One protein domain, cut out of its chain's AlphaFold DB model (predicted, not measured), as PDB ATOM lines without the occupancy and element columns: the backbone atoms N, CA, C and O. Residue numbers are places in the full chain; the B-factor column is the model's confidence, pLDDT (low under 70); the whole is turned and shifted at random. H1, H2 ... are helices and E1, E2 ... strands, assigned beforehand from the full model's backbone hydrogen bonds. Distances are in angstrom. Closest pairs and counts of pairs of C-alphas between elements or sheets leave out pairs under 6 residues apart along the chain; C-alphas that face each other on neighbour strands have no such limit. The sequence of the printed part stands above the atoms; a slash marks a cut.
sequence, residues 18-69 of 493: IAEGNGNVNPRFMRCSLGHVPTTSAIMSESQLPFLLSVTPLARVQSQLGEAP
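Overview. This is residues 18 to 69 of the 493 residues of the protein "Sec23/Sec24 zinc finger-containing protein" of Euryarchaeota archaeon (UniProt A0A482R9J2). Little of this model is regular structure: the printed part is a long rod-like loop that runs out and folds back, with two short strands, E1 and E2, side by side partway along and one short helix, H1, at the far turn. Long stretches with no named element, residues 18 to 29 and 56 to 69, lie toward the other end. The 52 residues hold E1, H1, E2 in that order, of mixed class with 13 residues in named elements; the sheet E1 - E2 is antiparallel. It is only just loose, close to extended, with a radius of gyration of the C-alphas of 14.7 A and spans of 45 by 19 by 13 A.

Arrangement. E1, residues 30 to 32, and E2, residues 53 to 55, are antiparallel at 165 degrees. N 31 and O 54 are 2.9 A apart, within hydrogen-bond range. H1, residues 41 to 47, has every O i to N i+4 pair within that range; residues 39 to 46, of which 41 to 46 belong to H1, stand free.

Along the chain. E1 begins at C-alpha 30 (154.384, 129.508, 247.123). H1 spans 9.9 A. E2 ends at C-alpha 55 (152.863, 132.941, 244.640).

Size, cuts and confidence. The C-alphas farthest apart, Ala 42 and Gln 64, are 45.6 A apart. The printed part has no cut. The link E1 to H1 is short, H1 to E2 tight. No printed residue is under 70 in pLDDT.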
ATOM      1  N   ILE A  18     148.596 116.338 251.452       84.19
ATOM      2  CA  ILE A  18     148.250 117.125 252.638       84.19
ATOM      3  C   ILE A  18     149.551 117.764 253.122       84.19
ATOM      4  O   ILE A  18     150.550 117.066 253.279       84.19
ATOM      5  N   ALA A  19     149.569 119.086 253.290       81.81
ATOM      6  CA  ALA A  19     150.736 119.779 253.821       81.81
ATOM      7  C   ALA A  19     150.586 120.008 255.324       81.81
ATOM      8  O   ALA A  19     149.523 120.392 255.805       81.81
ATOM      9  N   GLU A  20     151.680 119.834 256.055       81.94
ATOM     10  CA  GLU A  20     151.773 120.215 257.461       81.94
ATOM     11  C   GLU A  20     152.594 121.500 257.589       81.94
ATOM     12  O   GLU A  20     153.668 121.628 256.998       81.94
ATOM     13  N   GLY A  21     152.100 122.460 258.373       72.38
ATOM     14  CA  GLY A  21     152.679 123.800 258.527       72.38
ATOM     15  C   GLY A  21     153.977 123.873 259.339       72.38
ATOM     16  O   GLY A  21     154.327 124.942 259.821       72.38
ATOM     17  N   ASN A  22     154.718 122.780 259.507       71.88
ATOM     18  CA  ASN A  22     155.793 122.662 260.499       71.88
ATOM     19  C   ASN A  22     157.168 123.105 259.967       71.88
ATOM     20  O   ASN A  22     158.154 122.372 260.079       71.88
ATOM     21  N   GLY A  23     157.258 124.280 259.340       78.12
ATOM     22  CA  GLY A  23     158.530 124.743 258.784       78.12
ATOM     23  C   GLY A  23     158.400 125.752 257.655       78.12
ATOM     24  O   GLY A  23     158.207 126.945 257.864       78.12
ATOM     25  N   ASN A  24     158.551 125.246 256.434       84.19
ATOM     26  CA  ASN A  24     158.515 126.039 255.212       84.19
ATOM     27  C   ASN A  24     157.093 126.216 254.687       84.19
ATOM     28  O   ASN A  24     156.193 125.429 254.987       84.19
ATOM     29  N   VAL A  25     156.915 127.269 253.888       87.50
ATOM     30  CA  VAL A  25     155.638 127.620 253.263       87.50
ATOM     31  C   VAL A  25     155.015 126.422 252.546       87.50
ATOM     32  O   VAL A  25     155.695 125.647 251.870       87.50
ATOM     33  N   ASN A  26     153.699 126.284 252.684       87.00
ATOM     34  CA  ASN A  26     152.937 125.280 251.956       87.00
ATOM     35  C   ASN A  26     153.104 125.497 250.432       87.00
ATOM     36  O   ASN A  26     152.830 126.605 249.954       87.00
ATOM     37  N   PRO A  27     153.471 124.465 249.640       86.88
ATOM     38  CA  PRO A  27     153.621 124.571 248.184       86.88
ATOM     39  C   PRO A  27     152.361 125.017 247.428       86.88
ATOM     40  O   PRO A  27     152.408 125.232 246.216       86.88
ATOM     41  N   ARG A  28     151.207 125.104 248.094       87.44
ATOM     42  CA  ARG A  28     149.992 125.710 247.535       87.44
ATOM     43  C   ARG A  28     150.059 127.232 247.499       87.44
ATOM     44  O   ARG A  28     149.555 127.814 246.544       87.44
ATOM     45  N   PHE A  29     150.695 127.854 248.492       90.19
ATOM     46  CA  PHE A  29     150.846 129.307 248.564       90.19
ATOM     47  C   PHE A  29     152.050 129.804 247.778       90.19
ATOM     48  O   PHE A  29     151.985 130.870 247.180       90.19
ATOM     49  N   MET A  30     153.158 129.060 247.778       90.75
ATOM     50  CA  MET A  30     154.384 129.508 247.123       90.75
ATOM     51  C   MET A  30     155.205 128.335 246.594       90.75
ATOM     52  O   MET A  30     155.416 127.346 247.290       90.75
ATOM     53  N   ARG A  31     155.704 128.458 245.360       88.94
ATOM     54  CA  ARG A  31     156.618 127.494 244.732       88.94
ATOM     55  C   ARG A  31     157.797 128.209 244.099       88.94
ATOM     56  O   ARG A  31     157.633 129.289 243.544       88.94
ATOM     57  N   CYS A  32     158.953 127.559 244.118       89.19
ATOM     58  CA  CYS A  32     160.156 128.033 243.449       89.19
ATOM     59  C   CYS A  32     160.488 127.166 242.227       89.19
ATOM     60  O   CYS A  32     160.381 125.934 242.289       89.19
ATOM     61  N   SER A  33     160.927 127.794 241.132       90.25
ATOM     62  CA  SER A  33     161.452 127.082 239.958       90.25
ATOM     63  C   SER A  33     162.701 126.262 240.307       90.25
ATOM     64  O   SER A  33     162.869 125.129 239.851       90.25
ATOM     65  N   LEU A  34     163.542 126.787 241.199       88.81
ATOM     66  CA  LEU A  34     164.785 126.171 241.651       88.81
ATOM     67  C   LEU A  34     164.638 125.599 243.063       88.81
ATOM     68  O   LEU A  34     163.946 126.143 243.914       88.81
ATOM     69  N   GLY A  35     165.288 124.470 243.316       82.00
ATOM     70  CA  GLY A  35     165.243 123.808 244.629       82.00
ATOM     71  C   GLY A  35     166.310 124.367 245.538       82.00
ATOM     72  O   GLY A  35     166.089 124.534 246.726       82.00
ATOM     73  N   HIS A  36     167.435 124.722 244.933       85.69
ATOM     74  CA  HIS A  36     168.539 125.399 245.566       85.69
ATOM     75  C   HIS A  36     168.726 126.719 244.839       85.69
ATOM     76  O   HIS A  36     168.839 126.747 243.612       85.69
ATOM     77  N   VAL A  37     168.704 127.808 245.599       88.62
ATOM     78  CA  VAL A  37     168.978 129.136 245.058       88.62
ATOM     79  C   VAL A  37     170.476 129.204 244.734       88.62
ATOM     80  O   VAL A  37     171.280 128.868 245.609       88.62
ATOM     81  N   PRO A  38     170.869 129.604 243.511       90.25
ATOM     82  CA  PRO A  38     172.269 129.842 243.180       90.25
ATOM     83  C   PRO A  38     172.901 130.824 244.167       90.25
ATOM     84  O   PRO A  38     172.330 131.870 244.469       90.25
ATOM     85  N   THR A  39     174.084 130.494 244.676       93.12
ATOM     86  CA  THR A  39     174.768 131.306 245.696       93.12
ATOM     87  C   THR A  39     175.450 132.543 245.116       93.12
ATOM     88  O   THR A  39     175.773 133.467 245.859       93.12
ATOM     89  N   THR A  40     175.668 132.577 243.797       94.62
ATOM     90  CA  THR A  40     176.309 133.687 243.086       94.62
ATOM     91  C   THR A  40     175.557 134.031 241.802       94.62
ATOM     92  O   THR A  40     174.887 133.189 241.198       94.62
ATOM     93  N   SER A  41     175.701 135.280 241.352       93.50
ATOM     94  CA  SER A  41     175.150 135.738 240.073       93.50
ATOM     95  C   SER A  41     175.768 135.017 238.873       93.50
ATOM     96  O   SER A  41     175.067 134.777 237.897       93.50
ATOM     97  N   ALA A  42     177.040 134.614 238.952       95.50
ATOM     98  CA  ALA A  42     177.714 133.872 237.888       95.50
ATOM     99  C   ALA A  42     177.036 132.520 237.617       95.50
ATOM    100  O   ALA A  42     176.686 132.238 236.476       95.50
ATOM    101  N   ILE A  43     176.752 131.739 238.670       94.31
ATOM    102  CA  ILE A  43     176.043 130.454 238.543       94.31
ATOM    103  C   ILE A  43     174.635 130.677 237.982       94.31
ATOM    104  O   ILE A  43     174.171 129.920 237.132       94.31
ATOM    105  N   MET A  44     173.954 131.733 238.434       93.19
ATOM    106  CA  MET A  44     172.631 132.094 237.929       93.19
ATOM    107  C   MET A  44     172.666 132.367 236.415       93.19
ATOM    108  O   MET A  44     171.888 131.774 235.670       93.19
ATOM    109  N   SER A  45     173.598 133.208 235.956       93.06
ATOM    110  CA  SER A  45     173.767 133.545 234.539       93.06
ATOM    111  C   SER A  45     174.221 132.358 233.692       93.06
ATOM    112  O   SER A  45     173.728 132.186 232.586       93.06
ATOM    113  N   GLU A  46     175.125 131.520 234.188       95.44
ATOM    114  CA  GLU A  46     175.629 130.363 233.445       95.44
ATOM    115  C   GLU A  46     174.574 129.258 233.313       95.44
ATOM    116  O   GLU A  46     174.433 128.663 232.249       95.44
ATOM    117  N   SER A  47     173.772 129.031 234.361       93.69
ATOM    118  CA  SER A  47     172.746 127.982 234.354       93.69
ATOM    119  C   SER A  47     171.657 128.194 233.301       93.69
ATOM    120  O   SER A  47     171.001 127.230 232.911       93.69
ATOM    121  N   GLN A  48     171.421 129.447 232.885       93.69
ATOM    122  CA  GLN A  48     170.292 129.849 232.034       93.69
ATOM    123  C   GLN A  48     168.922 129.397 232.584       93.69
ATOM    124  O   GLN A  48     167.922 129.390 231.863       93.69
ATOM    125  N   LEU A  49     168.846 129.031 233.871       92.38
ATOM    126  CA  LEU A  49     167.607 128.630 234.520       92.38
ATOM    127  C   LEU A  49     166.948 129.853 235.161       92.38
ATOM    128  O   LEU A  49     167.573 130.528 235.979       92.38
ATOM    129  N   PRO A  50     165.672 130.142 234.860       92.06
ATOM    130  CA  PRO A  50     164.989 131.271 235.465       92.06
ATOM    131  C   PRO A  50     164.692 130.985 236.943       92.06
ATOM    132  O   PRO A  50     164.130 129.943 237.292       92.06
ATOM    133  N   PHE A  51     165.026 131.931 237.818       91.31
ATOM    134  CA  PHE A  51     164.714 131.892 239.244       91.31
ATOM    135  C   PHE A  51     163.411 132.653 239.463       91.31
ATOM    136  O   PHE A  51     163.367 133.877 239.372       91.31
ATOM    137  N   LEU A  52     162.334 131.902 239.684       92.75
ATOM    138  CA  LEU A  52     160.970 132.408 239.736       92.75
ATOM    139  C   LEU A  52     160.276 131.879 240.984       92.75
ATOM    140  O   LEU A  52     160.413 130.703 241.334       92.75
ATOM    141  N   LEU A  53     159.474 132.742 241.598       91.88
ATOM    142  CA  LEU A  53     158.539 132.378 242.651       91.88
ATOM    143  C   LEU A  53     157.116 132.501 242.108       91.88
ATOM    144  O   LEU A  53     156.680 133.581 241.723       91.88
ATOM    145  N   SER A  54     156.392 131.387 242.085       92.81
ATOM    146  CA  SER A  54     154.953 131.375 241.838       92.81
ATOM    147  C   SER A  54     154.251 131.521 243.176       92.81
ATOM    148  O   SER A  54     154.361 130.625 244.014       92.81
ATOM    149  N   VAL A  55     153.535 132.626 243.375       94.56
ATOM    150  CA  VAL A  55     152.863 132.941 244.640       94.56
ATOM    151  C   VAL A  55     151.357 133.007 244.420       94.56
ATOM    152  O   VAL A  55     150.876 133.743 243.564       94.56
ATOM    153  N   THR A  56     150.619 132.260 245.232       93.88
ATOM    154  CA  THR A  56     149.157 132.216 245.268       93.88
ATOM    155  C   THR A  56     148.718 132.414 246.724       93.88
ATOM    156  O   THR A  56     148.393 131.437 247.396       93.88
ATOM    157  N   PRO A  57     148.731 133.653 247.254       92.75
ATOM    158  CA  PRO A  57     148.558 133.901 248.690       92.75
ATOM    159  C   PRO A  57     147.240 133.354 249.252       92.75
ATOM    160  O   PRO A  57     147.216 132.783 250.333       92.75
ATOM    161  N   LEU A  58     146.159 133.458 248.473       92.38
ATOM    162  CA  LEU A  58     144.815 132.999 248.843       92.38
ATOM    163  C   LEU A  58     144.503 131.592 248.301       92.38
ATOM    164  O   LEU A  58     143.352 131.269 247.987       92.38
ATOM    165  N   ALA A  59     145.527 130.750 248.115       90.19
ATOM    166  CA  ALA A  59     145.317 129.364 247.715       90.19
ATOM    167  C   ALA A  59     144.450 128.630 248.745       90.19
ATOM    168  O   ALA A  59     144.548 128.839 249.951       90.19
ATOM    169  N   ARG A  60     143.584 127.734 248.272       86.56
ATOM    170  CA  ARG A  60     142.673 127.020 249.166       86.56
ATOM    171  C   ARG A  60     143.390 125.915 249.922       86.56
ATOM    172  O   ARG A  60     143.912 124.972 249.323       86.56
ATOM    173  N   VAL A  61     143.306 126.007 251.238       85.06
ATOM    174  CA  VAL A  61     143.608 124.916 252.159       85.06
ATOM    175  C   VAL A  61     142.487 123.873 252.048       85.06
ATOM    176  O   VAL A  61     141.304 124.200 251.944       85.06
ATOM    177  N   GLN A  62     142.854 122.598 252.001       83.38
ATOM    178  CA  GLN A  62     141.944 121.462 251.870       83.38
ATOM    179  C   GLN A  62     141.583 120.950 253.266       83.38
ATOM    180  O   GLN A  62     141.850 119.800 253.610       83.38
ATOM    181  N   SER A  63     140.926 121.786 254.071       81.75
ATOM    182  CA  SER A  63     140.570 121.421 255.450       81.75
ATOM    183  C   SER A  63     139.693 120.169 255.540       81.75
ATOM    184  O   SER A  63     139.772 119.419 256.505       81.75
ATOM    185  N   GLN A  64     138.915 119.871 254.495       80.25
ATOM    186  CA  GLN A  64     138.085 118.659 254.433       80.25
ATOM    187  C   GLN A  64     138.889 117.362 254.261       80.25
ATOM    188  O   GLN A  64     138.352 116.281 254.471       80.25
ATOM    189  N   LEU A  65     140.161 117.468 253.873       81.56
ATOM    190  CA  LEU A  65     141.102 116.354 253.766       81.56
ATOM    191  C   LEU A  65     142.080 116.320 254.953       81.56
ATOM    192  O   LEU A  65     143.080 115.619 254.886       81.56
ATOM    193  N   GLY A  66     141.804 117.061 256.033       83.12
ATOM    194  CA  GLY A  66     142.600 117.035 257.265       83.12
ATOM    195  C   GLY A  66     143.739 118.058 257.334       83.12
ATOM    196  O   GLY A  66     144.528 118.018 258.271       83.12
ATOM    197  N   GLU A  67     143.837 118.985 256.381       86.75
ATOM    198  CA  GLU A  67     144.834 120.061 256.434       86.75
ATOM    199  C   GLU A  67     144.415 121.162 257.424       86.75
ATOM    200  O   GLU A  67     143.294 121.680 257.361       86.75
ATOM    201  N   ALA A  68     145.319 121.540 258.330       85.38
ATOM    202  CA  ALA A  68     145.044 122.568 259.329       85.38
ATOM    203  C   ALA A  68     144.773 123.936 258.665       85.38
ATOM    204  O   ALA A  68     145.511 124.330 257.757       85.38
ATOM    205  N   PRO A  69     143.733 124.678 259.095       88.62
ATOM    206  CA  PRO A  69     143.511 126.038 258.620       88.62
ATOM    207  C   PRO A  69     144.642 126.965 259.080       88.62
ATOM    208  O   PRO A  69     145.293 126.715 260.102       88.62
TER     209      PRO A  69